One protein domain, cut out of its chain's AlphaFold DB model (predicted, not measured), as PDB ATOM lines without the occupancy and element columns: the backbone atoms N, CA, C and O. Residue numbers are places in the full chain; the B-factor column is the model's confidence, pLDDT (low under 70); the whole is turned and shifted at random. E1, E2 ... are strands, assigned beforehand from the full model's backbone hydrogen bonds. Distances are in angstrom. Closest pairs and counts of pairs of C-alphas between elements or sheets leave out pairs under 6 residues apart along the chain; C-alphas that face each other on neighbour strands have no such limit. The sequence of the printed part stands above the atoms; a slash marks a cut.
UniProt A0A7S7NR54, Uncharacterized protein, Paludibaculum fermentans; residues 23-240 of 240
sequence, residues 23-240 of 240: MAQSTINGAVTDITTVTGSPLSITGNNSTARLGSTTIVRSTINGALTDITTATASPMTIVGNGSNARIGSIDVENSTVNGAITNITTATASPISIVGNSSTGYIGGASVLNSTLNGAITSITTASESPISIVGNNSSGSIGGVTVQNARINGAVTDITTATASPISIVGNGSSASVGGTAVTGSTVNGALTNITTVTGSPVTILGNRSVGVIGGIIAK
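Overview. This is residues 23 to 240 of the 240 residues of an uncharacterized protein of Paludibaculum fermentans (UniProt A0A7S7NR54). The printed part is wound in six stacked turns, a solenoid in which each turn has four strands and is a narrow loop bent into a V, the first turn E1 to E4 and the last E21 to E24. Like strands of successive turns lie side by side, making four six-stranded sheets: those of E1 and E4 face each other in one arm of the V, with planes 28 degrees apart, and those of E2 and E3 face each other closely in the other arm, with planes 2 degrees apart. The 218 printed residues, 23 to 240, hold 24 named strands, numbered in order along the chain, and no named helix; the class is all strand. Each sheet takes every fourth strand in order, all parallel. The whole is compact, with a radius of gyration of the C-alphas of 16.2 A and spans of 41 by 32 by 29 A.

Along the chain. The sheet with the longest strands has E1, residues 32 to 39, E5, 68 to 75, E9, 104 to 111, E13, 140 to 147, E17, 176 to 183, and E21, 212 to 219. E1 measures 23.8 A from C-alpha 32 at (159.114, 89.093, 141.671) to C-alpha 39; E21 measures 23.5 A. The second sheet has E2, residues 43 to 46, 10.7 A long, E6, 79 to 82, E10, 115 to 118, E14, 151 to 154, E18, 187 to 189, and E22, 223 to 225. The third has E3, residues 50 to 54, 13.9 A long, E7, 86 to 90, E11, 124 to 126, E15, 159 to 162, E19, 195 to 198, and E23, 231 to 234. The fourth has E4, residues 57 to 60, 10.3 A long, E8, 93 to 96, E12, 129 to 132, E16, 165 to 168, E20, 201 to 204, and E24, 237 to 239, which ends with C-alpha 239 at (142.228, 109.991, 133.087).

Arrangement. In the sheet with the longest strands, E1 and E21 are the edge strands. E1 and E5 are parallel at 1 degree, with N 36 and O 71 2.8 A apart, within hydrogen-bond range; between E17 and E21, N 180 and O 215 are also 2.8 A apart. The four sheets form a stack of sheets, sheets face to face in turn, here in two pairs. The sheet of E1 faces that of E4, 10.2 A centre to centre, their strands at 37 degrees; the closest C-alphas of E4 and E5, Thr 57 and Asp 70, are 6.3 A apart. E4 and E8 are parallel at 4 degrees, with N 59 and O 94 2.8 A apart. The sheet of E2 faces that of E3, 8.8 A centre to centre, their strands at 4 degrees; the closest C-alphas of E2 and E3, Leu 43 and Ala 52, are 7.1 A apart. N 45 and O 80 of E2 and E6 are 2.9 A apart, and N 52 and O 87 of E3 and E7 2.8 A. E2 and E4 are apart.

Size, cuts and confidence. The two C-alphas farthest apart, those of Asn 29 and Leu 226, are 48.0 A from each other. The printed part has no cut and no long link; the links E4 to E5, E8 to E9, E12 to E13, E16 to E17 and E20 to E21 are short, the others tight. Residues 63 to 64 pair, parallel, with residues 27 to 28 and 99 to 100. Mean pLDDT of the printed part is 92.1; 15 residues are under 70: 48 to 50, 84 to 85, 120 to 122, 156 to 157, 192 to 194, 227 and 229.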
ATOM      1  N   MET A  23     165.594  96.881 141.195       86.75
ATOM      2  CA  MET A  23     166.085  96.117 140.046       86.75
ATOM      3  C   MET A  23     166.231  97.019 138.826       86.75
ATOM      4  O   MET A  23     165.322  97.773 138.482       86.75
ATOM      5  N   ALA A  24     167.375  96.922 138.151       90.94
ATOM      6  CA  ALA A  24     167.672  97.701 136.960       90.94
ATOM      7  C   ALA A  24     168.211  96.803 135.841       90.94
ATOM      8  O   ALA A  24     168.960  95.863 136.105       90.94
ATOM      9  N   GLN A  25     167.868  97.121 134.589       93.25
ATOM     10  CA  GLN A  25     168.477  96.530 133.382       93.25
ATOM     11  C   GLN A  25     168.435  94.989 133.326       93.25
ATOM     12  O   GLN A  25     169.328  94.353 132.771       93.25
ATOM     13  N   SER A  26     167.410  94.385 133.930       90.88
ATOM     14  CA  SER A  26     167.339  92.946 134.197       90.88
ATOM     15  C   SER A  26     166.244  92.257 133.379       90.88
ATOM     16  O   SER A  26     165.231  92.866 133.042       90.88
ATOM     17  N   THR A  27     166.419  90.965 133.088       95.19
ATOM     18  CA  THR A  27     165.348  90.092 132.571       95.19
ATOM     19  C   THR A  27     165.094  88.979 133.576       95.19
ATOM     20  O   THR A  27     166.022  88.254 133.928       95.19
ATOM     21  N   ILE A  28     163.852  88.845 134.039       92.50
ATOM     22  CA  ILE A  28     163.460  87.892 135.081       92.50
ATOM     23  C   ILE A  28     162.402  86.954 134.519       92.50
ATOM     24  O   ILE A  28     161.324  87.388 134.125       92.50
ATOM     25  N   ASN A  29     162.709  85.660 134.490       93.75
ATOM     26  CA  ASN A  29     161.820  84.622 133.975       93.75
ATOM     27  C   ASN A  29     161.003  83.992 135.108       93.75
ATOM     28  O   ASN A  29     161.176  82.822 135.437       93.75
ATOM     29  N   GLY A  30     160.149  84.802 135.732       92.00
ATOM     30  CA  GLY A  30     159.305  84.401 136.851       92.00
ATOM     31  C   GLY A  30     158.680  85.599 137.560       92.00
ATOM     32  O   GLY A  30     158.805  86.740 137.111       92.00
ATOM     33  N   ALA A  31     158.000  85.327 138.674       92.69
ATOM     34  CA  ALA A  31     157.460  86.364 139.543       92.69
ATOM     35  C   ALA A  31     158.560  87.042 140.378       92.69
ATOM     36  O   ALA A  31     159.562  86.420 140.736       92.69
ATOM     37  N   VAL A  32     158.329  88.308 140.716       93.19
ATOM     38  CA  VAL A  32     159.114  89.093 141.671       93.19
ATOM     39  C   VAL A  32     158.222  89.386 142.870       93.19
ATOM     40  O   VAL A  32     157.118  89.904 142.699       93.19
ATOM     41  N   THR A  33     158.705  89.074 144.069       92.94
ATOM     42  CA  THR A  33     157.971  89.290 145.319       92.94
ATOM     43  C   THR A  33     158.908  89.892 146.359       92.94
ATOM     44  O   THR A  33     159.904  89.260 146.708       92.94
ATOM     45  N   ASP A  34     158.573  91.076 146.865       91.06
ATOM     46  CA  ASP A  34     159.168  91.671 148.065       91.06
ATOM     47  C   ASP A  34     158.172  91.555 149.233       91.06
ATOM     48  O   ASP A  34     156.965  91.756 149.061       91.06
ATOM     49  N   ILE A  35     158.663  91.180 150.414       92.94
ATOM     50  CA  ILE A  35     157.866  91.062 151.640       92.94
ATOM     51  C   ILE A  35     158.670  91.657 152.789       92.94
ATOM     52  O   ILE A  35     159.657  91.078 153.239       92.94
ATOM     53  N   THR A  36     158.198  92.784 153.312       91.75
ATOM     54  CA  THR A  36     158.817  93.493 154.431       91.75
ATOM     55  C   THR A  36     157.857  93.568 155.613       91.75
ATOM     56  O   THR A  36     156.732  94.044 155.493       91.75
ATOM     57  N   THR A  37     158.299  93.108 156.785       93.62
ATOM     58  CA  THR A  37     157.576  93.258 158.058       93.62
ATOM     59  C   THR A  37     158.498  93.903 159.083       93.62
ATOM     60  O   THR A  37     159.590  93.398 159.334       93.62
ATOM     61  N   VAL A  38     158.067  95.024 159.660       89.94
ATOM     62  CA  VAL A  38     158.863  95.851 160.575       89.94
ATOM     63  C   VAL A  38     158.016  96.245 161.783       89.94
ATOM     64  O   VAL A  38     156.894  96.729 161.634       89.94
ATOM     65  N   THR A  39     158.571  96.072 162.982       92.88
ATOM     66  CA  THR A  39     157.911  96.410 164.250       92.88
ATOM     67  C   THR A  39     158.866  97.207 165.133       92.88
ATOM     68  O   THR A  39     160.035  96.847 165.253       92.88
ATOM     69  N   GLY A  40     158.377  98.278 165.766       91.25
ATOM     70  CA  GLY A  40     159.115  99.017 166.797       91.25
ATOM     71  C   GLY A  40     160.431  99.642 166.322       91.25
ATOM     72  O   GLY A  40     161.363  99.753 167.114       91.25
ATOM     73  N   SER A  41     160.539  99.992 165.035       90.50
ATOM     74  CA  SER A  41     161.791 100.429 164.404       90.50
ATOM     75  C   SER A  41     161.712 101.902 163.976       90.50
ATOM     76  O   SER A  41     161.413 102.188 162.815       90.50
ATOM     77  N   PRO A  42     161.932 102.859 164.898       91.62
ATOM     78  CA  PRO A  42     161.925 104.283 164.580       91.62
ATOM     79  C   PRO A  42     163.132 104.672 163.714       91.62
ATOM     80  O   PRO A  42     164.256 104.253 163.986       91.62
ATOM     81  N   LEU A  43     162.918 105.531 162.714       90.44
ATOM     82  CA  LEU A  43     163.970 106.087 161.855       90.44
ATOM     83  C   LEU A  43     164.007 107.617 161.952       90.44
ATOM     84  O   LEU A  43     162.968 108.275 161.954       90.44
ATOM     85  N   SER A  44     165.210 108.196 161.988       93.38
ATOM     86  CA  SER A  44     165.420 109.648 162.020       93.38
ATOM     87  C   SER A  44     166.611 110.051 161.148       93.38
ATOM     88  O   SER A  44     167.659 109.407 161.216       93.38
ATOM     89  N   ILE A  45     166.452 111.084 160.313       90.12
ATOM     90  CA  ILE A  45     167.466 111.562 159.354       90.12
ATOM     91  C   ILE A  45     167.537 113.095 159.364       90.12
ATOM     92  O   ILE A  45     166.507 113.767 159.363       90.12
ATOM     93  N   THR A  46     168.751 113.649 159.276       91.38
ATOM     94  CA  THR A  46     168.994 115.098 159.185       91.38
ATOM     95  C   THR A  46     169.954 115.430 158.037       91.38
ATOM     96  O   THR A  46     171.149 115.178 158.150       91.38
ATOM     97  N   GLY A  47     169.446 116.075 156.983       73.44
ATOM     98  CA  GLY A  47     170.214 116.957 156.095       73.44
ATOM     99  C   GLY A  47     170.934 116.344 154.881       73.44
ATOM    100  O   GLY A  47     171.920 115.630 155.016       73.44
ATOM    101  N   ASN A  48     170.526 116.810 153.694       50.44
ATOM    102  CA  ASN A  48     171.043 116.562 152.332       50.44
ATOM    103  C   ASN A  48     170.696 115.185 151.708       50.44
ATOM    104  O   ASN A  48     171.038 114.135 152.236       50.44
ATOM    105  N   ASN A  49     170.030 115.222 150.538       64.38
ATOM    106  CA  ASN A  49     169.629 114.105 149.655       64.38
ATOM    107  C   ASN A  49     169.117 112.825 150.370       64.38
ATOM    108  O   ASN A  49     169.784 111.794 150.356       64.38
ATOM    109  N   SER A  50     167.936 112.881 150.998       68.44
ATOM    110  CA  SER A  50     167.510 111.918 152.033       68.44
ATOM    111  C   SER A  50     166.498 110.854 151.590       68.44
ATOM    112  O   SER A  50     165.539 111.147 150.877       68.44
ATOM    113  N   THR A  51     166.622 109.651 152.161       76.19
ATOM    114  CA  THR A  51     165.664 108.537 152.021       76.19
ATOM    115  C   THR A  51     165.516 107.740 153.323       76.19
ATOM    116  O   THR A  51     166.512 107.228 153.829       76.19
ATOM    117  N   ALA A  52     164.289 107.545 153.806       86.50
ATOM    118  CA  ALA A  52     163.913 106.508 154.772       86.50
ATOM    119  C   ALA A  52     162.883 105.571 154.116       86.50
ATOM    120  O   ALA A  52     161.952 106.048 153.461       86.50
ATOM    121  N   ARG A  53     163.060 104.248 154.224       89.69
ATOM    122  CA  ARG A  53     162.264 103.274 153.459       89.69
ATOM    123  C   ARG A  53     162.049 101.973 154.230       89.69
ATOM    124  O   ARG A  53     163.008 101.259 154.521       89.69
ATOM    125  N   LEU A  54     160.781 101.687 154.520       91.69
ATOM    126  CA  LEU A  54     160.286 100.406 155.015       91.69
ATOM    127  C   LEU A  54     159.493  99.754 153.875       91.69
ATOM    128  O   LEU A  54     158.430 100.251 153.510       91.69
ATOM    129  N   GLY A  55     160.003  98.676 153.288       87.56
ATOM    130  CA  GLY A  55     159.393  98.037 152.124       87.56
ATOM    131  C   GLY A  55     159.561  98.833 150.832       87.56
ATOM    132  O   GLY A  55     160.453  99.678 150.700       87.56
ATOM    133  N   SER A  56     158.644  98.588 149.899       90.12
ATOM    134  CA  SER A  56     158.612  99.112 148.534       90.12
ATOM    135  C   SER A  56     159.592  98.457 147.552       90.12
ATOM    136  O   SER A  56     160.787  98.309 147.821       90.12
ATOM    137  N   THR A  57     159.117  98.282 146.317       94.56
ATOM    138  CA  THR A  57     159.833  97.705 145.175       94.56
ATOM    139  C   THR A  57     159.984  98.722 144.038       94.56
ATOM    140  O   THR A  57     159.063  99.479 143.735       94.56
ATOM    141  N   THR A  58     161.140  98.748 143.371       95.50
ATOM    142  CA  THR A  58     161.433  99.664 142.256       95.50
ATOM    143  C   THR A  58     162.071  98.917 141.079       95.50
ATOM    144  O   THR A  58     163.130  98.311 141.228       95.50
ATOM    145  N   ILE A  59     161.449  98.966 139.897       95.25
ATOM    146  CA  ILE A  59     161.864  98.248 138.680       95.25
ATOM    147  C   ILE A  59     162.141  99.252 137.555       95.25
ATOM    148  O   ILE A  59     161.241  99.968 137.128       95.25
ATOM    149  N   VAL A  60     163.370  99.285 137.034       95.75
ATOM    150  CA  VAL A  60     163.796 100.247 136.000       95.75
ATOM    151  C   VAL A  60     164.407  99.529 134.796       95.75
ATOM    152  O   VAL A  60     165.253  98.647 134.957       95.75
ATOM    153  N   ARG A  61     164.046  99.924 133.566       96.44
ATOM    154  CA  ARG A  61     164.655  99.411 132.315       96.44
ATOM    155  C   ARG A  61     164.702  97.871 132.230       96.44
ATOM    156  O   ARG A  61     165.685  97.316 131.746       96.44
ATOM    157  N   SER A  62     163.696  97.176 132.757       95.75
ATOM    158  CA  SER A  62     163.727  95.720 132.970       95.75
ATOM    159  C   SER A  62     162.549  94.998 132.307       95.75
ATOM    160  O   SER A  62     161.542  95.609 131.956       95.75
ATOM    161  N   THR A  63     162.676  93.681 132.134       97.75
ATOM    162  CA  THR A  63     161.603  92.791 131.664       97.75
ATOM    163  C   THR A  63     161.289  91.746 132.729       97.75
ATOM    164  O   THR A  63     162.148  90.935 133.070       97.75
ATOM    165  N   ILE A  64     160.060  91.747 133.244       97.12
ATOM    166  CA  ILE A  64     159.570  90.776 134.230       97.12
ATOM    167  C   ILE A  64     158.573  89.848 133.539       97.12
ATOM    168  O   ILE A  64     157.500  90.283 133.138       97.12
ATOM    169  N   ASN A  65     158.903  88.567 133.398       97.06
ATOM    170  CA  ASN A  65     158.035  87.551 132.800       97.06
ATOM    171  C   ASN A  65     157.216  86.821 133.877       97.06
ATOM    172  O   ASN A  65     157.294  85.602 134.023       97.06
ATOM    173  N   GLY A  66     156.464  87.598 134.656       96.00
ATOM    174  CA  GLY A  66     155.630  87.130 135.756       96.00
ATOM    175  C   GLY A  66     154.993  88.288 136.523       96.00
ATOM    176  O   GLY A  66     155.096  89.448 136.120       96.00
ATOM    177  N   ALA A  67     154.317  87.969 137.628       96.38
ATOM    178  CA  ALA A  67     153.726  88.967 138.518       96.38
ATOM    179  C   ALA A  67     154.794  89.727 139.325       96.38
ATOM    180  O   ALA A  67     155.856  89.183 139.622       96.38
ATOM    181  N   LEU A  68     154.480  90.961 139.714       97.81
ATOM    182  CA  LEU A  68     155.294  91.822 140.568       97.81
ATOM    183  C   LEU A  68     154.493  92.155 141.831       97.81
ATOM    184  O   LEU A  68     153.446  92.793 141.744       97.81
ATOM    185  N   THR A  69     154.960  91.703 142.992       97.88
ATOM    186  CA  THR A  69     154.246  91.830 144.269       97.88
ATOM    187  C   THR A  69     155.118  92.507 145.321       97.88
ATOM    188  O   THR A  69     156.269  92.124 145.494       97.88
ATOM    189  N   ASP A  70     154.553  93.464 146.052       97.06
ATOM    190  CA  ASP A  70     155.144  94.079 147.244       97.06
ATOM    191  C   ASP A  70     154.156  93.934 148.401       97.06
ATOM    192  O   ASP A  70     152.979  94.280 148.258       97.06
ATOM    193  N   ILE A  71     154.611  93.392 149.530       97.00
ATOM    194  CA  ILE A  71     153.818  93.285 150.755       97.00
ATOM    195  C   ILE A  71     154.603  93.930 151.890       97.00
ATOM    196  O   ILE A  71     155.566  93.362 152.399       97.00
ATOM    197  N   THR A  72     154.151  95.097 152.330       97.56
ATOM    198  CA  THR A  72     154.787  95.861 153.402       97.56
ATOM    199  C   THR A  72     153.870  95.964 154.620       97.56
ATOM    200  O   THR A  72     152.748  96.457 154.521       97.56
ATOM    201  N   THR A  73     154.357  95.549 155.790       97.50
ATOM    202  CA  THR A  73     153.696  95.738 157.092       97.50
ATOM    203  C   THR A  73     154.626  96.487 158.046       97.50
ATOM    204  O   THR A  73     155.698  95.985 158.379       97.50
ATOM    205  N   ALA A  74     154.218  97.665 158.515       97.06
ATOM    206  CA  ALA A  74     154.953  98.467 159.492       97.06
ATOM    207  C   ALA A  74     154.090  98.738 160.733       97.06
ATOM    208  O   ALA A  74     152.973  99.242 160.624       97.06
ATOM    209  N   THR A  75     154.606  98.412 161.917       97.25
ATOM    210  CA  THR A  75     153.937  98.650 163.207       97.25
ATOM    211  C   THR A  75     154.847  99.451 164.130       97.25
ATOM    212  O   THR A  75     156.020  99.109 164.278       97.25
ATOM    213  N   ALA A  76     154.329 100.500 164.776       96.94
ATOM    214  CA  ALA A  76     155.069 101.318 165.747       96.94
ATOM    215  C   ALA A  76     156.456 101.784 165.239       96.94
ATOM    216  O   ALA A  76     157.438 101.776 165.980       96.94
ATOM    217  N   SER A  77     156.557 102.119 163.948       95.75
ATOM    218  CA  SER A  77     157.824 102.405 163.259       95.75
ATOM    219  C   SER A  77     157.798 103.819 162.661       95.75
ATOM    220  O   SER A  77     157.640 103.979 161.449       95.75
ATOM    221  N   PRO A  78     157.868 104.865 163.508       97.00
ATOM    222  CA  PRO A  78     157.782 106.255 163.073       97.00
ATOM    223  C   PRO A  78     159.015 106.661 162.257       97.00
ATOM    224  O   PRO A  78     160.134 106.247 162.557       97.00
ATOM    225  N   MET A  79     158.830 107.537 161.270       96.50
ATOM    226  CA  MET A  79     159.920 108.102 160.471       96.50
ATOM    227  C   MET A  79     159.956 109.624 160.586       96.50
ATOM    228  O   MET A  79     158.941 110.289 160.392       96.50
ATOM    229  N   THR A  80     161.129 110.190 160.870       97.12
ATOM    230  CA  THR A  80     161.353 111.642 160.928       97.12
ATOM    231  C   THR A  80     162.485 112.059 159.993       97.12
ATOM    232  O   THR A  80     163.546 111.437 159.988       97.12
ATOM    233  N   ILE A  81     162.286 113.119 159.206       94.38
ATOM    234  CA  ILE A  81     163.326 113.704 158.350       94.38
ATOM    235  C   ILE A  81     163.365 115.226 158.520       94.38
ATOM    236  O   ILE A  81     162.335 115.892 158.505       94.38
ATOM    237  N   VAL A  82     164.567 115.787 158.617       95.38
ATOM    238  CA  VAL A  82     164.831 117.226 158.486       95.38
ATOM    239  C   VAL A  82     165.676 117.414 157.218       95.38
ATOM    240  O   VAL A  82     166.749 116.826 157.117       95.38
ATOM    241  N   GLY A  83     165.160 118.127 156.210       75.38
ATOM    242  CA  GLY A  83     165.702 118.180 154.840       75.38
ATOM    243  C   GLY A  83     167.041 118.916 154.709       75.38
ATOM    244  O   GLY A  83     167.619 119.380 155.686       75.38
ATOM    245  N   ASN A  84     167.654 119.069 153.532       44.12
ATOM    246  CA  ASN A  84     167.255 118.802 152.132       44.12
ATOM    247  C   ASN A  84     167.454 117.321 151.723       44.12
ATOM    248  O   ASN A  84     168.029 116.571 152.486       44.12
ATOM    249  N   GLY A  85     167.197 116.851 150.499       54.94
ATOM    250  CA  GLY A  85     165.916 116.875 149.794       54.94
ATOM    251  C   GLY A  85     165.326 115.456 149.857       54.94
ATOM    252  O   GLY A  85     166.062 114.507 149.594       54.94
ATOM    253  N   SER A  86     164.087 115.296 150.319       73.81
ATOM    254  CA  SER A  86     163.736 114.167 151.204       73.81
ATOM    255  C   SER A  86     162.681 113.180 150.687       73.81
ATOM    256  O   SER A  86     161.735 113.559 150.005       73.81
ATOM    257  N   ASN A  87     162.768 111.924 151.136       77.12
ATOM    258  CA  ASN A  87     161.794 110.863 150.867       77.12
ATOM    259  C   ASN A  87     161.604 109.974 152.112       77.12
ATOM    260  O   ASN A  87     162.589 109.479 152.656       77.12
ATOM    261  N   ALA A  88     160.369 109.732 152.543       93.06
ATOM    262  CA  ALA A  88     160.013 108.757 153.572       93.06
ATOM    263  C   ALA A  88     158.902 107.850 153.031       93.06
ATOM    264  O   ALA A  88     157.845 108.352 152.643       93.06
ATOM    265  N   ARG A  89     159.135 106.532 152.983       94.75
ATOM    266  CA  ARG A  89     158.190 105.565 152.402       94.75
ATOM    267  C   ARG A  89     157.929 104.347 153.280       94.75
ATOM    268  O   ARG A  89     158.871 103.749 153.798       94.75
ATOM    269  N   ILE A  90     156.658 103.961 153.367       97.19
ATOM    270  CA  ILE A  90     156.202 102.654 153.854       97.19
ATOM    271  C   ILE A  90     155.448 101.981 152.705       97.19
ATOM    272  O   ILE A  90     154.298 102.338 152.481       97.19
ATOM    273  N   GLY A  91     156.064 101.040 151.988       95.06
ATOM    274  CA  GLY A  91     155.440 100.293 150.886       95.06
ATOM    275  C   GLY A  91     155.107 101.131 149.640       95.06
ATOM    276  O   GLY A  91     154.671 102.276 149.725       95.06
ATOM    277  N   SER A  92     155.388 100.588 148.454       96.00
ATOM    278  CA  SER A  92     155.000 101.127 147.136       96.00
ATOM    279  C   SER A  92     155.592 100.261 146.022       96.00
ATOM    280  O   SER A  92     156.689  99.735 146.191       96.00
ATOM    281  N   ILE A  93     154.992 100.232 144.833       98.31
ATOM    282  CA  ILE A  93     155.655  99.702 143.628       98.31
ATOM    283  C   ILE A  93     155.902 100.828 142.624       98.31
ATOM    284  O   ILE A  93     154.949 101.454 142.181       98.31
ATOM    285  N   ASP A  94     157.151 101.040 142.209       98.00
ATOM    286  CA  ASP A  94     157.507 101.951 141.111       98.00
ATOM    287  C   ASP A  94     158.062 101.151 139.917       98.00
ATOM    288  O   ASP A  94     159.051 100.431 140.059       98.00
ATOM    289  N   VAL A  95     157.459 101.278 138.731       98.50
ATOM    290  CA  VAL A  95     157.912 100.631 137.484       98.50
ATOM    291  C   VAL A  95     158.179 101.684 136.412       98.50
ATOM    292  O   VAL A  95     157.272 102.415 136.019       98.50
ATOM    293  N   GLU A  96     159.409 101.739 135.901       98.56
ATOM    294  CA  GLU A  96     159.849 102.751 134.937       98.56
ATOM    295  C   GLU A  96     160.555 102.142 133.714       98.56
ATOM    296  O   GLU A  96     161.439 101.289 133.847       98.56
ATOM    297  N   ASN A  97     160.215 102.612 132.508       98.31
ATOM    298  CA  ASN A  97     160.836 102.211 131.234       98.31
ATOM    299  C   ASN A  97     160.924 100.677 131.043       98.31
ATOM    300  O   ASN A  97     161.926 100.168 130.537       98.31
ATOM    301  N   SER A  98     159.929  99.930 131.528       98.56
ATOM    302  CA  SER A  98     159.993  98.475 131.717       98.56
ATOM    303  C   SER A  98     158.823  97.738 131.060       98.56
ATOM    304  O   SER A  98     157.807  98.328 130.690       98.56
ATOM    305  N   THR A  99     158.959  96.418 130.924       98.69
ATOM    306  CA  THR A  99     157.867  95.516 130.530       98.69
ATOM    307  C   THR A  99     157.585  94.525 131.652       98.69
ATOM    308  O   THR A  99     158.497  93.854 132.126       98.69
ATOM    309  N   VAL A 100     156.327  94.406 132.069       98.56
ATOM    310  CA  VAL A 100     155.883  93.427 133.072       98.56
ATOM    311  C   VAL A 100     154.786  92.563 132.457       98.56
ATOM    312  O   VAL A 100     153.734  93.059 132.062       98.56
ATOM    313  N   ASN A 101     155.035  91.261 132.353       98.38
ATOM    314  CA  ASN A 101     154.142  90.262 131.766       98.38
ATOM    315  C   ASN A 101     153.409  89.475 132.863       98.38
ATOM    316  O   ASN A 101     153.527  88.256 132.974       98.38
ATOM    317  N   GLY A 102     152.680  90.210 133.699       98.12
ATOM    318  CA  GLY A 102     151.892  89.708 134.820       98.12
ATOM    319  C   GLY A 102     151.187  90.858 135.535       98.12
ATOM    320  O   GLY A 102     151.241  91.996 135.078       98.12
ATOM    321  N   ALA A 103     150.512  90.577 136.649       98.31
ATOM    322  CA  ALA A 103     149.880  91.614 137.468       98.31
ATOM    323  C   ALA A 103     150.896  92.340 138.370       98.31
ATOM    324  O   ALA A 103     151.892  91.745 138.785       98.31
ATOM    325  N   ILE A 104     150.605  93.598 138.708       98.75
ATOM    326  CA  ILE A 104     151.269  94.365 139.769       98.75
ATOM    327  C   ILE A 104     150.355  94.385 140.997       98.75
ATOM    328  O   ILE A 104     149.209  94.821 140.892       98.75
ATOM    329  N   THR A 105     150.867  93.971 142.156       98.81
ATOM    330  CA  THR A 105     150.124  93.934 143.425       98.81
ATOM    331  C   THR A 105     150.932  94.598 144.539       98.81
ATOM    332  O   THR A 105     151.879  94.001 145.042       98.81
ATOM    333  N   ASN A 106     150.555  95.808 144.953       98.62
ATOM    334  CA  ASN A 106     151.099  96.459 146.150       98.62
ATOM    335  C   ASN A 106     150.121  96.289 147.318       98.62
ATOM    336  O   ASN A 106     148.977  96.728 147.217       98.62
ATOM    337  N   ILE A 107     150.570  95.721 148.436       98.75
ATOM    338  CA  ILE A 107     149.814  95.652 149.690       98.75
ATOM    339  C   ILE A 107     150.626  96.351 150.776       98.75
ATOM    340  O   ILE A 107     151.763  95.983 151.056       98.75
ATOM    341  N   THR A 108     150.042  97.356 151.417       98.75
ATOM    342  CA  THR A 108     150.707  98.130 152.466       98.75
ATOM    343  C   THR A 108     149.808  98.269 153.685       98.75
ATOM    344  O   THR A 108     148.676  98.732 153.578       98.75
ATOM    345  N   THR A 109     150.331  97.903 154.854       98.75
ATOM    346  CA  THR A 109     149.699  98.129 156.158       98.75
ATOM    347  C   THR A 109     150.645  98.924 157.051       98.75
ATOM    348  O   THR A 109     151.758  98.475 157.323       98.75
ATOM    349  N   ALA A 110     150.208 100.089 157.523       98.56
ATOM    350  CA  ALA A 110     150.934 100.926 158.473       98.56
ATOM    351  C   ALA A 110     150.074 101.179 159.718       98.56
ATOM    352  O   ALA A 110     148.981 101.738 159.618       98.56
ATOM    353  N   THR A 111     150.577 100.790 160.887       98.62
ATOM    354  CA  THR A 111     149.914 100.977 162.185       98.62
ATOM    355  C   THR A 111     150.837 101.753 163.116       98.62
ATOM    356  O   THR A 111     151.999 101.367 163.283       98.62
ATOM    357  N   ALA A 112     150.351 102.840 163.722       98.25
ATOM    358  CA  ALA A 112     151.116 103.693 164.639       98.25
ATOM    359  C   ALA A 112     152.510 104.093 164.095       98.25
ATOM    360  O   ALA A 112     153.498 104.130 164.828       98.25
ATOM    361  N   SER A 113     152.614 104.322 162.781       98.12
ATOM    362  CA  SER A 113     153.878 104.558 162.068       98.12
ATOM    363  C   SER A 113     153.849 105.926 161.368       98.12
ATOM    364  O   SER A 113     153.785 105.994 160.140       98.12
ATOM    365  N   PRO A 114     153.826 107.034 162.140       98.56
ATOM    366  CA  PRO A 114     153.734 108.386 161.601       98.56
ATOM    367  C   PRO A 114     154.967 108.770 160.782       98.56
ATOM    368  O   PRO A 114     156.089 108.361 161.087       98.56
ATOM    369  N   ILE A 115     154.763 109.632 159.789       98.50
ATOM    370  CA  ILE A 115     155.823 110.239 158.981       98.50
ATOM    371  C   ILE A 115     155.862 111.740 159.276       98.50
ATOM    372  O   ILE A 115     154.862 112.434 159.116       98.50
ATOM    373  N   SER A 116     157.023 112.257 159.676       98.31
ATOM    374  CA  SER A 116     157.255 113.679 159.940       98.31
ATOM    375  C   SER A 116     158.405 114.200 159.083       98.31
ATOM    376  O   SER A 116     159.485 113.610 159.071       98.31
ATOM    377  N   ILE A 117     158.195 115.294 158.350       97.94
ATOM    378  CA  ILE A 117     159.218 115.908 157.496       97.94
ATOM    379  C   ILE A 117     159.253 117.423 157.715       97.94
ATOM    380  O   ILE A 117     158.249 118.106 157.544       97.94
ATOM    381  N   VAL A 118     160.425 117.972 158.023       97.56
ATOM    382  CA  VAL A 118     160.707 119.418 157.995       97.56
ATOM    383  C   VAL A 118     161.557 119.675 156.751       97.56
ATOM    384  O   VAL A 118     162.516 118.947 156.523       97.56
ATOM    385  N   GLY A 119     161.137 120.584 155.872       81.38
ATOM    386  CA  GLY A 119     161.282 120.327 154.436       81.38
ATOM    387  C   GLY A 119     162.548 120.808 153.714       81.38
ATOM    388  O   GLY A 119     163.652 120.820 154.253       81.38
ATOM    389  N   ASN A 120     162.341 121.146 152.436       61.53
ATOM    390  CA  ASN A 120     163.224 121.060 151.260       61.53
ATOM    391  C   ASN A 120     163.108 119.701 150.514       61.53
ATOM    392  O   ASN A 120     163.358 118.629 151.060       61.53
ATOM    393  N   SER A 121     162.660 119.783 149.248       57.12
ATOM    394  CA  SER A 121     162.299 118.721 148.271       57.12
ATOM    395  C   SER A 121     161.615 117.443 148.806       57.12
ATOM    396  O   SER A 121     162.032 116.345 148.459       57.12
ATOM    397  N   SER A 122     160.596 117.573 149.663       68.81
ATOM    398  CA  SER A 122     160.002 116.473 150.454       68.81
ATOM    399  C   SER A 122     159.056 115.484 149.742       68.81
ATOM    400  O   SER A 122     158.286 115.847 148.857       68.81
ATOM    401  N   THR A 123     158.977 114.252 150.259       72.81
ATOM    402  CA  THR A 123     157.922 113.253 149.988       72.81
ATOM    403  C   THR A 123     157.682 112.379 151.225       72.81
ATOM    404  O   THR A 123     158.639 111.814 151.749       72.81
ATOM    405  N   GLY A 124     156.431 112.233 151.666       87.00
ATOM    406  CA  GLY A 124     155.981 111.234 152.641       87.00
ATOM    407  C   GLY A 124     154.907 110.341 152.017       87.00
ATOM    408  O   GLY A 124     153.921 110.853 151.496       87.00
ATOM    409  N   TYR A 125     155.099 109.025 152.019       95.69
ATOM    410  CA  TYR A 125     154.254 108.098 151.260       95.69
ATOM    411  C   TYR A 125     153.994 106.812 152.053       95.69
ATOM    412  O   TYR A 125     154.933 106.195 152.558       95.69
ATOM    413  N   ILE A 126     152.734 106.394 152.148       98.44
ATOM    414  CA  ILE A 126     152.340 105.099 152.712       98.44
ATOM    415  C   ILE A 126     151.534 104.365 151.645       98.44
ATOM    416  O   ILE A 126     150.377 104.709 151.440       98.44
ATOM    417  N   GLY A 127     152.125 103.366 150.990       97.69
ATOM    418  CA  GLY A 127     151.473 102.510 149.998       97.69
ATOM    419  C   GLY A 127     151.127 103.198 148.676       97.69
ATOM    420  O   GLY A 127     150.977 104.412 148.600       97.69
ATOM    421  N   GLY A 128     150.999 102.408 147.609       97.56
ATOM    422  CA  GLY A 128     150.613 102.882 146.279       97.56
ATOM    423  C   GLY A 128     151.372 102.196 145.145       97.56
ATOM    424  O   GLY A 128     152.267 101.381 145.378       97.56
ATOM    425  N   ALA A 129     151.046 102.539 143.899       98.50
ATOM    426  CA  ALA A 129     151.775 102.048 142.727       98.50
ATOM    427  C   ALA A 129     151.976 103.131 141.653       98.50
ATOM    428  O   ALA A 129     151.110 103.975 141.437       98.50
ATOM    429  N   SER A 130     153.098 103.082 140.943       98.38
ATOM    430  CA  SER A 130     153.445 103.976 139.841       98.38
ATOM    431  C   SER A 130     153.957 103.175 138.645       98.38
ATOM    432  O   SER A 130     154.823 102.313 138.795       98.38
ATOM    433  N   VAL A 131     153.432 103.453 137.450       98.69
ATOM    434  CA  VAL A 131     153.873 102.844 136.187       98.69
ATOM    435  C   VAL A 131     154.120 103.942 135.155       98.69
ATOM    436  O   VAL A 131     153.181 104.567 134.666       98.69
ATOM    437  N   LEU A 132     155.389 104.166 134.812       98.75
ATOM    438  CA  LEU A 132     155.859 105.248 133.947       98.75
ATOM    439  C   LEU A 132     156.587 104.697 132.710       98.75
ATOM    440  O   LEU A 132     157.457 103.832 132.831       98.75
ATOM    441  N   ASN A 133     156.254 105.203 131.518       98.56
ATOM    442  CA  ASN A 133     156.914 104.875 130.240       98.56
ATOM    443  C   ASN A 133     157.015 103.351 129.975       98.56
ATOM    444  O   ASN A 133     158.022 102.862 129.464       98.56
ATOM    445  N   SER A 134     156.015 102.576 130.405       98.75
ATOM    446  CA  SER A 134     156.112 101.113 130.549       98.75
ATOM    447  C   SER A 134     154.945 100.367 129.897       98.75
ATOM    448  O   SER A 134     153.876 100.930 129.657       98.75
ATOM    449  N   THR A 135     155.133  99.070 129.640       98.75
ATOM    450  CA  THR A 135     154.059  98.161 129.202       98.75
ATOM    451  C   THR A 135     153.770  97.122 130.281       98.75
ATOM    452  O   THR A 135     154.670  96.410 130.722       98.75
ATOM    453  N   LEU A 136     152.505  97.008 130.680       98.62
ATOM    454  CA  LEU A 136     152.012  96.018 131.631       98.62
ATOM    455  C   LEU A 136     150.995  95.103 130.946       98.62
ATOM    456  O   LEU A 136     149.931  95.552 130.522       98.62
ATOM    457  N   ASN A 137     151.296  93.810 130.874       98.31
ATOM    458  CA  ASN A 137     150.381  92.772 130.405       98.31
ATOM    459  C   ASN A 137     149.692  92.091 131.598       98.31
ATOM    460  O   ASN A 137     149.885  90.906 131.861       98.31
ATOM    461  N   GLY A 138     148.915  92.884 132.336       98.25
ATOM    462  CA  GLY A 138     148.177  92.476 133.525       98.25
ATOM    463  C   GLY A 138     147.475  93.657 134.197       98.25
ATOM    464  O   GLY A 138     147.494  94.781 133.691       98.25
ATOM    465  N   ALA A 139     146.836  93.392 135.336       98.44
ATOM    466  CA  ALA A 139     146.182  94.409 136.157       98.44
ATOM    467  C   ALA A 139     147.158  95.077 137.144       98.44
ATOM    468  O   ALA A 139     148.181  94.489 137.498       98.44
ATOM    469  N   ILE A 140     146.806  96.271 137.624       98.81
ATOM    470  CA  ILE A 140     147.415  96.907 138.801       98.81
ATOM    471  C   ILE A 140     146.407  96.853 139.948       98.81
ATOM    472  O   ILE A 140     145.277  97.315 139.790       98.81
ATOM    473  N   THR A 141     146.839  96.367 141.107       98.81
ATOM    474  CA  THR A 141     146.088  96.423 142.361       98.81
ATOM    475  C   THR A 141     146.968  97.036 143.445       98.81
ATOM    476  O   THR A 141     148.016  96.493 143.787       98.81
ATOM    477  N   SER A 142     146.537  98.165 143.998       98.69
ATOM    478  CA  SER A 142     147.123  98.806 145.174       98.69
ATOM    479  C   SER A 142     146.127  98.717 146.325       98.69
ATOM    480  O   SER A 142     144.989  99.160 146.192       98.69
ATOM    481  N   ILE A 143     146.546  98.137 147.448       98.88
ATOM    482  CA  ILE A 143     145.776  98.082 148.691       98.88
ATOM    483  C   ILE A 143     146.609  98.746 149.782       98.88
ATOM    484  O   ILE A 143     147.694  98.274 150.112       98.88
ATOM    485  N   THR A 144     146.090  99.824 150.361       98.81
ATOM    486  CA  THR A 144     146.750 100.576 151.430       98.81
ATOM    487  C   THR A 144     145.835 100.695 152.639       98.81
ATOM    488  O   THR A 144     144.713 101.183 152.532       98.81
ATOM    489  N   THR A 145     146.333 100.292 153.806       98.81
ATOM    490  CA  THR A 145     145.686 100.502 155.105       98.81
ATOM    491  C   THR A 145     146.622 101.290 156.012       98.81
ATOM    492  O   THR A 145     147.708 100.817 156.339       98.81
ATOM    493  N   ALA A 146     146.199 102.477 156.439       98.69
ATOM    494  CA  ALA A 146     146.896 103.296 157.424       98.69
ATOM    495  C   ALA A 146     146.009 103.488 158.661       98.69
ATOM    496  O   ALA A 146     144.879 103.967 158.554       98.69
ATOM    497  N   SER A 147     146.526 103.125 159.833       98.62
ATOM    498  CA  SER A 147     145.903 103.368 161.134       98.62
ATOM    499  C   SER A 147     146.873 104.130 162.028       98.62
ATOM    500  O   SER A 147     148.033 103.733 162.152       98.62
ATOM    501  N   GLU A 148     146.423 105.225 162.644       98.38
ATOM    502  CA  GLU A 148     147.230 106.046 163.571       98.38
ATOM    503  C   GLU A 148     148.600 106.463 162.990       98.38
ATOM    504  O   GLU A 148     149.589 106.608 163.706       98.38
ATOM    505  N   SER A 149     148.680 106.619 161.667       98.44
ATOM    506  CA  SER A 149     149.924 106.855 160.925       98.44
ATOM    507  C   SER A 149     149.843 108.189 160.170       98.44
ATOM    508  O   SER A 149     149.792 108.200 158.939       98.44
ATOM    509  N   PRO A 150     149.760 109.329 160.887       98.69
ATOM    510  CA  PRO A 150     149.675 110.648 160.274       98.69
ATOM    511  C   PRO A 150     150.926 110.991 159.463       98.69
ATOM    512  O   PRO A 150     152.041 110.594 159.812       98.69
ATOM    513  N   ILE A 151     150.739 111.806 158.425       98.56
ATOM    514  CA  ILE A 151     151.822 112.376 157.618       98.56
ATOM    515  C   ILE A 151     151.854 113.887 157.864       98.56
ATOM    516  O   ILE A 151     150.899 114.593 157.552       98.56
ATOM    517  N   SER A 152     152.952 114.395 158.418       98.31
ATOM    518  CA  SER A 152     153.161 115.814 158.724       98.31
ATOM    519  C   SER A 152     154.342 116.358 157.924       98.31
ATOM    520  O   SER A 152     155.434 115.796 157.995       98.31
ATOM    521  N   ILE A 153     154.147 117.431 157.148       98.19
ATOM    522  CA  ILE A 153     155.200 118.016 156.303       98.19
ATOM    523  C   ILE A 153     155.246 119.545 156.418       98.19
ATOM    524  O   ILE A 153     154.314 120.257 156.042       98.19
ATOM    525  N   VAL A 154     156.392 120.072 156.839       96.38
ATOM    526  CA  VAL A 154     156.674 121.509 156.940       96.38
ATOM    527  C   VAL A 154     157.669 121.928 155.852       96.38
ATOM    528  O   VAL A 154     158.813 122.282 156.120       96.38
ATOM    529  N   GLY A 155     157.198 121.864 154.605       80.81
ATOM    530  CA  GLY A 155     157.478 122.904 153.615       80.81
ATOM    531  C   GLY A 155     158.678 122.791 152.667       80.81
ATOM    532  O   GLY A 155     159.828 122.787 153.086       80.81
ATOM    533  N   ASN A 156     158.383 122.874 151.361       68.56
ATOM    534  CA  ASN A 156     159.287 122.860 150.195       68.56
ATOM    535  C   ASN A 156     159.712 121.437 149.792       68.56
ATOM    536  O   ASN A 156     160.156 120.656 150.621       68.56
ATOM    537  N   ASN A 157     159.710 121.044 148.520       60.69
ATOM    538  CA  ASN A 157     158.567 121.170 147.620       60.69
ATOM    539  C   ASN A 157     157.768 119.874 147.806       60.69
ATOM    540  O   ASN A 157     158.303 118.808 147.518       60.69
ATOM    541  N   SER A 158     156.599 119.959 148.437       70.06
ATOM    542  CA  SER A 158     156.108 118.862 149.285       70.06
ATOM    543  C   SER A 158     155.113 117.891 148.631       70.06
ATOM    544  O   SER A 158     154.245 118.296 147.862       70.06
ATOM    545  N   SER A 159     155.142 116.626 149.060       70.62
ATOM    546  CA  SER A 159     154.130 115.607 148.743       70.62
ATOM    547  C   SER A 159     153.837 114.714 149.952       70.62
ATOM    548  O   SER A 159     154.776 114.236 150.583       70.62
ATOM    549  N   GLY A 160     152.560 114.484 150.264       86.81
ATOM    550  CA  GLY A 160     152.080 113.504 151.238       86.81
ATOM    551  C   GLY A 160     151.012 112.604 150.610       86.81
ATOM    552  O   GLY A 160     150.034 113.127 150.087       86.81
ATOM    553  N   SER A 161     151.144 111.278 150.670       97.94
ATOM    554  CA  SER A 161     150.055 110.379 150.257       97.94
ATOM    555  C   SER A 161     149.888 109.185 151.178       97.94
ATOM    556  O   SER A 161     150.868 108.608 151.654       97.94
ATOM    557  N   ILE A 162     148.636 108.776 151.350       98.56
ATOM    558  CA  ILE A 162     148.272 107.433 151.791       98.56
ATOM    559  C   ILE A 162     147.597 106.769 150.589       98.56
ATOM    560  O   ILE A 162     146.518 107.197 150.190       98.56
ATOM    561  N   GLY A 163     148.233 105.757 150.007       97.81
ATOM    562  CA  GLY A 163     147.751 105.019 148.843       97.81
ATOM    563  C   GLY A 163     147.789 105.807 147.534       97.81
ATOM    564  O   GLY A 163     148.431 106.858 147.424       97.81
ATOM    565  N   GLY A 164     147.076 105.277 146.540       97.62
ATOM    566  CA  GLY A 164     146.951 105.834 145.199       97.62
ATOM    567  C   GLY A 164     147.737 105.073 144.124       97.62
ATOM    568  O   GLY A 164     148.769 104.445 144.385       97.62
ATOM    569  N   VAL A 165     147.260 105.163 142.879       98.56
ATOM    570  CA  VAL A 165     147.911 104.601 141.687       98.56
ATOM    571  C   VAL A 165     148.145 105.675 140.626       98.56
ATOM    572  O   VAL A 165     147.232 106.414 140.267       98.56
ATOM    573  N   THR A 166     149.356 105.729 140.070       98.19
ATOM    574  CA  THR A 166     149.721 106.600 138.941       98.19
ATOM    575  C   THR A 166     150.149 105.776 137.727       98.19
ATOM    576  O   THR A 166     150.960 104.861 137.832       98.19
ATOM    577  N   VAL A 167     149.631 106.119 136.549       98.56
ATOM    578  CA  VAL A 167     149.975 105.519 135.255       98.56
ATOM    579  C   VAL A 167     150.278 106.645 134.267       98.56
ATOM    580  O   VAL A 167     149.408 107.466 133.976       98.56
ATOM    581  N   GLN A 168     151.503 106.707 133.749       98.62
ATOM    582  CA  GLN A 168     151.945 107.785 132.863       98.62
ATOM    583  C   GLN A 168     152.716 107.257 131.647       98.62
ATOM    584  O   GLN A 168     153.634 106.451 131.786       98.62
ATOM    585  N   ASN A 169     152.363 107.745 130.452       98.38
ATOM    586  CA  ASN A 169     152.951 107.350 129.166       98.38
ATOM    587  C   ASN A 169     153.057 105.820 128.980       98.38
ATOM    588  O   ASN A 169     154.056 105.308 128.471       98.38
ATOM    589  N   ALA A 170     152.064 105.075 129.465       98.50
ATOM    590  CA  ALA A 170     152.130 103.628 129.622       98.50
ATOM    591  C   ALA A 170     150.960 102.903 128.941       98.50
ATOM    592  O   ALA A 170     149.885 103.463 128.702       98.50
ATOM    593  N   ARG A 171     151.158 101.613 128.657       98.62
ATOM    594  CA  ARG A 171     150.109 100.711 128.167       98.62
ATOM    595  C   ARG A 171     149.821  99.636 129.204       98.62
ATOM    596  O   ARG A 171     150.671  98.789 129.458       98.62
ATOM    597  N   ILE A 172     148.610  99.647 129.752       98.56
ATOM    598  CA  ILE A 172     148.125  98.660 130.717       98.56
ATOM    599  C   ILE A 172     147.075  97.776 130.039       98.56
ATOM    600  O   ILE A 172     146.023  98.256 129.622       98.56
ATOM    601  N   ASN A 173     147.346  96.478 129.921       98.25
ATOM    602  CA  ASN A 173     146.412  95.482 129.393       98.25
ATOM    603  C   ASN A 173     145.717  94.746 130.551       98.25
ATOM    604  O   ASN A 173     145.879  93.542 130.733       98.25
ATOM    605  N   GLY A 174     144.970  95.506 131.351       98.38
ATOM    606  CA  GLY A 174     144.233  95.027 132.515       98.38
ATOM    607  C   GLY A 174     143.539  96.173 133.252       98.38
ATOM    608  O   GLY A 174     143.632  97.331 132.847       98.38
ATOM    609  N   ALA A 175     142.829  95.843 134.331       98.25
ATOM    610  CA  ALA A 175     142.217  96.835 135.214       98.25
ATOM    611  C   ALA A 175     143.264  97.544 136.091       98.25
ATOM    612  O   ALA A 175     144.343  97.006 136.343       98.25
ATOM    613  N   VAL A 176     142.924  98.727 136.599       98.75
ATOM    614  CA  VAL A 176     143.720  99.469 137.587       98.75
ATOM    615  C   VAL A 176     142.838  99.761 138.791       98.75
ATOM    616  O   VAL A 176     141.800 100.404 138.656       98.75
ATOM    617  N   THR A 177     143.244  99.273 139.961       98.75
ATOM    618  CA  THR A 177     142.470  99.342 141.203       98.75
ATOM    619  C   THR A 177     143.303  99.959 142.322       98.75
ATOM    620  O   THR A 177     144.335  99.397 142.687       98.75
ATOM    621  N   ASP A 178     142.833 101.068 142.894       98.62
ATOM    622  CA  ASP A 178     143.277 101.569 144.201       98.62
ATOM    623  C   ASP A 178     142.212 101.276 145.267       98.62
ATOM    624  O   ASP A 178     141.024 101.547 145.069       98.62
ATOM    625  N   ILE A 179     142.639 100.716 146.397       98.75
ATOM    626  CA  ILE A 179     141.832 100.531 147.604       98.75
ATOM    627  C   ILE A 179     142.615 101.131 148.766       98.75
ATOM    628  O   ILE A 179     143.601 100.559 149.225       98.75
ATOM    629  N   THR A 180     142.151 102.268 149.269       98.69
ATOM    630  CA  THR A 180     142.812 103.007 150.343       98.69
ATOM    631  C   THR A 180     141.892 103.150 151.552       98.69
ATOM    632  O   THR A 180     140.779 103.656 151.439       98.69
ATOM    633  N   THR A 181     142.371 102.748 152.731       98.75
ATOM    634  CA  THR A 181     141.706 102.962 154.025       98.75
ATOM    635  C   THR A 181     142.625 103.745 154.959       98.75
ATOM    636  O   THR A 181     143.733 103.299 155.245       98.75
ATOM    637  N   ALA A 182     142.163 104.897 155.453       98.44
ATOM    638  CA  ALA A 182     142.914 105.764 156.362       98.44
ATOM    639  C   ALA A 182     142.103 106.087 157.628       98.44
ATOM    640  O   ALA A 182     141.182 106.913 157.603       98.44
ATOM    641  N   THR A 183     142.489 105.488 158.755       98.50
ATOM    642  CA  THR A 183     141.874 105.686 160.078       98.50
ATOM    643  C   THR A 183     142.821 106.455 160.997       98.50
ATOM    644  O   THR A 183     143.982 106.077 161.135       98.50
ATOM    645  N   ALA A 184     142.349 107.538 161.624       98.00
ATOM    646  CA  ALA A 184     143.135 108.385 162.537       98.00
ATOM    647  C   ALA A 184     144.532 108.784 161.995       98.00
ATOM    648  O   ALA A 184     145.492 108.937 162.746       98.00
ATOM    649  N   SER A 185     144.653 108.924 160.673       98.06
ATOM    650  CA  SER A 185     145.906 109.132 159.938       98.06
ATOM    651  C   SER A 185     145.830 110.426 159.113       98.06
ATOM    652  O   SER A 185     145.821 110.370 157.884       98.06
ATOM    653  N   PRO A 186     145.685 111.604 159.756       98.25
ATOM    654  CA  PRO A 186     145.605 112.879 159.052       98.25
ATOM    655  C   PRO A 186     146.860 113.169 158.227       98.25
ATOM    656  O   PRO A 186     147.974 112.813 158.618       98.25
ATOM    657  N   ILE A 187     146.675 113.898 157.128       97.81
ATOM    658  CA  ILE A 187     147.777 114.481 156.358       97.81
ATOM    659  C   ILE A 187     147.773 115.990 156.607       97.81
ATOM    660  O   ILE A 187     146.773 116.654 156.346       97.81
ATOM    661  N   SER A 188     148.879 116.530 157.113       97.88
ATOM    662  CA  SER A 188     149.052 117.951 157.434       97.88
ATOM    663  C   SER A 188     150.266 118.512 156.700       97.88
ATOM    664  O   SER A 188     151.375 118.016 156.893       97.88
ATOM    665  N   ILE A 189     150.087 119.529 155.847       85.94
ATOM    666  CA  ILE A 189     151.191 120.121 155.069       85.94
ATOM    667  C   ILE A 189     151.105 121.649 155.021       85.94
ATOM    668  O   ILE A 189     150.113 122.205 154.561       85.94
ATOM    669  N   VAL A 190     152.159 122.374 155.402       84.19
ATOM    670  CA  VAL A 190     152.124 123.854 155.413       84.19
ATOM    671  C   VAL A 190     153.354 124.474 154.725       84.19
ATOM    672  O   VAL A 190     154.227 125.031 155.377       84.19
ATOM    673  N   GLY A 191     153.393 124.351 153.385       75.62
ATOM    674  CA  GLY A 191     154.069 125.263 152.431       75.62
ATOM    675  C   GLY A 191     155.603 125.256 152.326       75.62
ATOM    676  O   GLY A 191     156.277 125.573 153.289       75.62
ATOM    677  N   ASN A 192     156.266 125.012 151.184       66.38
ATOM    678  CA  ASN A 192     155.831 125.228 149.796       66.38
ATOM    679  C   ASN A 192     155.818 123.967 148.887       66.38
ATOM    680  O   ASN A 192     156.254 122.886 149.273       66.38
ATOM    681  N   GLY A 193     155.320 124.118 147.650       58.34
ATOM    682  CA  GLY A 193     155.197 123.079 146.613       58.34
ATOM    683  C   GLY A 193     154.109 122.009 146.827       58.34
ATOM    684  O   GLY A 193     154.156 120.997 146.145       58.34
ATOM    685  N   SER A 194     153.188 122.194 147.779       69.62
ATOM    686  CA  SER A 194     152.453 121.104 148.448       69.62
ATOM    687  C   SER A 194     151.460 120.257 147.630       69.62
ATOM    688  O   SER A 194     150.672 120.766 146.839       69.62
ATOM    689  N   SER A 195     151.410 118.960 147.966       76.31
ATOM    690  CA  SER A 195     150.444 117.953 147.492       76.31
ATOM    691  C   SER A 195     150.029 117.040 148.655       76.31
ATOM    692  O   SER A 195     150.911 116.597 149.385       76.31
ATOM    693  N   ALA A 196     148.741 116.735 148.824       81.12
ATOM    694  CA  ALA A 196     148.220 115.760 149.784       81.12
ATOM    695  C   ALA A 196     147.103 114.902 149.163       81.12
ATOM    696  O   ALA A 196     146.122 115.445 148.647       81.12
ATOM    697  N   SER A 197     147.217 113.579 149.258       95.81
ATOM    698  CA  SER A 197     146.207 112.637 148.758       95.81
ATOM    699  C   SER A 197     145.915 111.508 149.742       95.81
ATOM    700  O   SER A 197     146.812 110.979 150.393       95.81
ATOM    701  N   VAL A 198     144.648 111.106 149.828       97.69
ATOM    702  CA  VAL A 198     144.257 109.819 150.417       97.69
ATOM    703  C   VAL A 198     143.561 109.026 149.323       97.69
ATOM    704  O   VAL A 198     142.446 109.366 148.942       97.69
ATOM    705  N   GLY A 199     144.239 108.012 148.792       95.81
ATOM    706  CA  GLY A 199     143.835 107.251 147.612       95.81
ATOM    707  C   GLY A 199     143.793 108.079 146.326       95.81
ATOM    708  O   GLY A 199     144.099 109.273 146.306       95.81
ATOM    709  N   GLY A 200     143.374 107.428 145.245       95.88
ATOM    710  CA  GLY A 200     143.148 108.043 143.936       95.88
ATOM    711  C   GLY A 200     143.822 107.275 142.800       95.88
ATOM    712  O   GLY A 200     144.874 106.673 142.986       95.88
ATOM    713  N   THR A 201     143.262 107.351 141.592       97.62
ATOM    714  CA  THR A 201     143.892 106.794 140.382       97.62
ATOM    715  C   THR A 201     144.127 107.890 139.347       97.62
ATOM    716  O   THR A 201     143.176 108.484 138.843       97.62
ATOM    717  N   ALA A 202     145.386 108.143 138.992       97.19
ATOM    718  CA  ALA A 202     145.785 109.089 137.954       97.19
ATOM    719  C   ALA A 202     146.336 108.349 136.726       97.19
ATOM    720  O   ALA A 202     147.282 107.576 136.826       97.19
ATOM    721  N   VAL A 203     145.762 108.609 135.555       97.94
ATOM    722  CA  VAL A 203     146.163 108.066 134.254       97.94
ATOM    723  C   VAL A 203     146.428 109.245 133.321       97.94
ATOM    724  O   VAL A 203     145.588 110.136 133.191       97.94
ATOM    725  N   THR A 204     147.607 109.319 132.706       97.81
ATOM    726  CA  THR A 204     147.984 110.445 131.832       97.81
ATOM    727  C   THR A 204     148.790 109.972 130.625       97.81
ATOM    728  O   THR A 204     149.772 109.245 130.783       97.81
ATOM    729  N   GLY A 205     148.376 110.353 129.414       97.31
ATOM    730  CA  GLY A 205     149.064 109.988 128.166       97.31
ATOM    731  C   GLY A 205     149.161 108.474 127.951       97.31
ATOM    732  O   GLY A 205     150.130 107.985 127.378       97.31
ATOM    733  N   SER A 206     148.205 107.717 128.494       97.94
ATOM    734  CA  SER A 206     148.297 106.265 128.686       97.94
ATOM    735  C   SER A 206     147.042 105.550 128.196       97.94
ATOM    736  O   SER A 206     145.945 106.098 128.255       97.94
ATOM    737  N   THR A 207     147.180 104.288 127.780       97.50
ATOM    738  CA  THR A 207     146.033 103.430 127.439       97.50
ATOM    739  C   THR A 207     145.838 102.360 128.506       97.50
ATOM    740  O   THR A 207     146.746 101.551 128.715       97.50
ATOM    741  N   VAL A 208     144.656 102.306 129.125       97.94
ATOM    742  CA  VAL A 208     144.264 101.239 130.057       97.94
ATOM    743  C   VAL A 208     143.126 100.430 129.438       97.94
ATOM    744  O   VAL A 208     142.026 100.938 129.246       97.94
ATOM    745  N   ASN A 209     143.395  99.167 129.111       97.06
ATOM    746  CA  ASN A 209     142.429  98.243 128.514       97.06
ATOM    747  C   ASN A 209     141.731  97.433 129.620       97.06
ATOM    748  O   ASN A 209     141.876  96.214 129.712       97.06
ATOM    749  N   GLY A 210     141.013  98.139 130.493       96.69
ATOM    750  CA  GLY A 210     140.320  97.583 131.651       96.69
ATOM    751  C   GLY A 210     139.626  98.674 132.467       96.69
ATOM    752  O   GLY A 210     139.726  99.857 132.151       96.69
ATOM    753  N   ALA A 211     138.910  98.276 133.518       97.25
ATOM    754  CA  ALA A 211     138.257  99.226 134.416       97.25
ATOM    755  C   ALA A 211     139.283 100.016 135.246       97.25
ATOM    756  O   ALA A 211     140.294  99.462 135.684       97.25
ATOM    757  N   LEU A 212     138.985 101.292 135.499       98.00
ATOM    758  CA  LEU A 212     139.630 102.081 136.545       98.00
ATOM    759  C   LEU A 212     138.720 102.052 137.780       98.00
ATOM    760  O   LEU A 212     137.555 102.437 137.690       98.00
ATOM    761  N   THR A 213     139.254 101.619 138.916       98.12
ATOM    762  CA  THR A 213     138.531 101.503 140.186       98.12
ATOM    763  C   THR A 213     139.300 102.246 141.270       98.12
ATOM    764  O   THR A 213     140.505 102.062 141.420       98.12
ATOM    765  N   ASN A 214     138.602 103.073 142.044       97.56
ATOM    766  CA  ASN A 214     139.143 103.719 143.232       97.56
ATOM    767  C   ASN A 214     138.139 103.578 144.378       97.56
ATOM    768  O   ASN A 214     137.031 104.112 144.288       97.56
ATOM    769  N   ILE A 215     138.542 102.927 145.466       98.06
ATOM    770  CA  ILE A 215     137.778 102.833 146.711       98.06
ATOM    771  C   ILE A 215     138.588 103.531 147.800       98.06
ATOM    772  O   ILE A 215     139.715 103.137 148.086       98.06
ATOM    773  N   THR A 216     138.019 104.565 148.417       98.12
ATOM    774  CA  THR A 216     138.711 105.363 149.437       98.12
ATOM    775  C   THR A 216     137.831 105.521 150.669       98.12
ATOM    776  O   THR A 216     136.769 106.136 150.601       98.12
ATOM    777  N   THR A 217     138.292 104.992 151.801       98.12
ATOM    778  CA  THR A 217     137.611 105.046 153.100       98.12
ATOM    779  C   THR A 217     138.436 105.889 154.064       98.12
ATOM    780  O   THR A 217     139.602 105.584 154.315       98.12
ATOM    781  N   VAL A 218     137.846 106.951 154.618       97.31
ATOM    782  CA  VAL A 218     138.561 107.931 155.453       97.31
ATOM    783  C   VAL A 218     137.791 108.189 156.744       97.31
ATOM    784  O   VAL A 218     136.687 108.725 156.710       97.31
ATOM    785  N   THR A 219     138.392 107.849 157.886       97.25
ATOM    786  CA  THR A 219     137.762 107.965 159.213       97.25
ATOM    787  C   THR A 219     138.690 108.698 160.173       97.25
ATOM    788  O   THR A 219     139.738 108.180 160.547       97.25
ATOM    789  N   GLY A 220     138.332 109.917 160.589       93.56
ATOM    790  CA  GLY A 220     139.158 110.702 161.523       93.56
ATOM    791  C   GLY A 220     140.527 111.125 160.966       93.56
ATOM    792  O   GLY A 220     141.426 111.442 161.737       93.56
ATOM    793  N   SER A 221     140.686 111.129 159.639       93.88
ATOM    794  CA  SER A 221     141.946 111.413 158.936       93.88
ATOM    795  C   SER A 221     141.809 112.663 158.050       93.88
ATOM    796  O   SER A 221     141.783 112.537 156.825       93.88
ATOM    797  N   PRO A 222     141.641 113.873 158.622       94.62
ATOM    798  CA  PRO A 222     141.523 115.093 157.828       94.62
ATOM    799  C   PRO A 222     142.774 115.349 156.978       94.62
ATOM    800  O   PRO A 222     143.903 115.118 157.415       94.62
ATOM    801  N   VAL A 223     142.555 115.874 155.772       94.50
ATOM    802  CA  VAL A 223     143.609 116.397 154.897       94.50
ATOM    803  C   VAL A 223     143.636 117.916 155.054       94.50
ATOM    804  O   VAL A 223     142.722 118.610 154.615       94.50
ATOM    805  N   THR A 224     144.689 118.424 155.685       95.12
ATOM    806  CA  THR A 224     144.888 119.843 155.988       95.12
ATOM    807  C   THR A 224     146.105 120.356 155.229       95.12
ATOM    808  O   THR A 224     147.210 119.843 155.397       95.12
ATOM    809  N   ILE A 225     145.932 121.404 154.420       88.25
ATOM    810  CA  ILE A 225     147.052 122.102 153.777       88.25
ATOM    811  C   ILE A 225     146.879 123.608 153.944       88.25
ATOM    812  O   ILE A 225     145.766 124.094 153.752       88.25
ATOM    813  N   LEU A 226     147.954 124.365 154.204       82.31
ATOM    814  CA  LEU A 226     147.870 125.833 154.144       82.31
ATOM    815  C   LEU A 226     149.062 126.562 153.487       82.31
ATOM    816  O   LEU A 226     149.683 127.428 154.087       82.31
ATOM    817  N   GLY A 227     149.281 126.248 152.201       68.38
ATOM    818  CA  GLY A 227     149.871 127.135 151.175       68.38
ATOM    819  C   GLY A 227     151.398 127.304 151.201       68.38
ATOM    820  O   GLY A 227     151.978 127.514 152.249       68.38
ATOM    821  N   ASN A 228     152.143 127.268 150.089       70.06
ATOM    822  CA  ASN A 228     151.794 127.184 148.657       70.06
ATOM    823  C   ASN A 228     152.223 125.822 148.055       70.06
ATOM    824  O   ASN A 228     152.948 125.088 148.704       70.06
ATOM    825  N   ARG A 229     151.934 125.413 146.812       61.28
ATOM    826  CA  ARG A 229     150.879 125.800 145.861       61.28
ATOM    827  C   ARG A 229     149.917 124.603 145.802       61.28
ATOM    828  O   ARG A 229     149.902 123.847 144.841       61.28
ATOM    829  N   SER A 230     149.248 124.411 146.929       75.12
ATOM    830  CA  SER A 230     148.593 123.196 147.408       75.12
ATOM    831  C   SER A 230     147.708 122.436 146.415       75.12
ATOM    832  O   SER A 230     146.882 123.043 145.736       75.12
ATOM    833  N   VAL A 231     147.740 121.105 146.487       77.44
ATOM    834  CA  VAL A 231     146.675 120.213 145.990       77.44
ATOM    835  C   VAL A 231     146.256 119.266 147.111       77.44
ATOM    836  O   VAL A 231     147.117 118.615 147.684       77.44
ATOM    837  N   GLY A 232     144.961 119.191 147.429       81.38
ATOM    838  CA  GLY A 232     144.396 118.276 148.429       81.38
ATOM    839  C   GLY A 232     143.249 117.464 147.829       81.38
ATOM    840  O   GLY A 232     142.303 118.058 147.318       81.38
ATOM    841  N   VAL A 233     143.341 116.131 147.854       89.56
ATOM    842  CA  VAL A 233     142.372 115.215 147.219       89.56
ATOM    843  C   VAL A 233     142.086 114.015 148.126       89.56
ATOM    844  O   VAL A 233     142.980 113.505 148.797       89.56
ATOM    845  N   ILE A 234     140.839 113.542 148.132       93.31
ATOM    846  CA  ILE A 234     140.449 112.273 148.758       93.31
ATOM    847  C   ILE A 234     139.769 111.415 147.688       93.31
ATOM    848  O   ILE A 234     138.649 111.705 147.271       93.31
ATOM    849  N   GLY A 235     140.470 110.372 147.246       92.38
ATOM    850  CA  GLY A 235     140.039 109.435 146.216       92.38
ATOM    851  C   GLY A 235     139.808 110.055 144.836       92.38
ATOM    852  O   GLY A 235     140.248 111.160 144.520       92.38
ATOM    853  N   GLY A 236     139.076 109.318 144.003       94.50
ATOM    854  CA  GLY A 236     138.697 109.725 142.653       94.50
ATOM    855  C   GLY A 236     139.577 109.125 141.557       94.50
ATOM    856  O   GLY A 236     140.539 108.402 141.811       94.50
ATOM    857  N   ILE A 237     139.202 109.397 140.308       95.38
ATOM    858  CA  ILE A 237     139.890 108.902 139.113       95.38
ATOM    859  C   ILE A 237     140.072 110.075 138.151       95.38
ATOM    860  O   ILE A 237     139.115 110.782 137.839       95.38
ATOM    861  N   ILE A 238     141.296 110.270 137.667       92.44
ATOM    862  CA  ILE A 238     141.652 111.272 136.663       92.44
ATOM    863  C   ILE A 238     142.287 110.522 135.496       92.44
ATOM    864  O   ILE A 238     143.339 109.920 135.670       92.44
ATOM    865  N   ALA A 239     141.676 110.568 134.313       89.56
ATOM    866  CA  ALA A 239     142.228 109.991 133.087       89.56
ATOM    867  C   ALA A 239     142.300 111.064 131.992       89.56
ATOM    868  O   ALA A 239     141.304 111.751 131.752       89.56
ATOM    869  N   LYS A 240     143.480 111.243 131.383       82.69
ATOM    870  CA  LYS A 240     143.778 112.261 130.359       82.69
ATOM    871  C   LYS A 240     144.764 111.757 129.305       82.69
ATOM    872  O   LYS A 240     145.656 110.961 129.672       82.69
TER     873      LYS A 240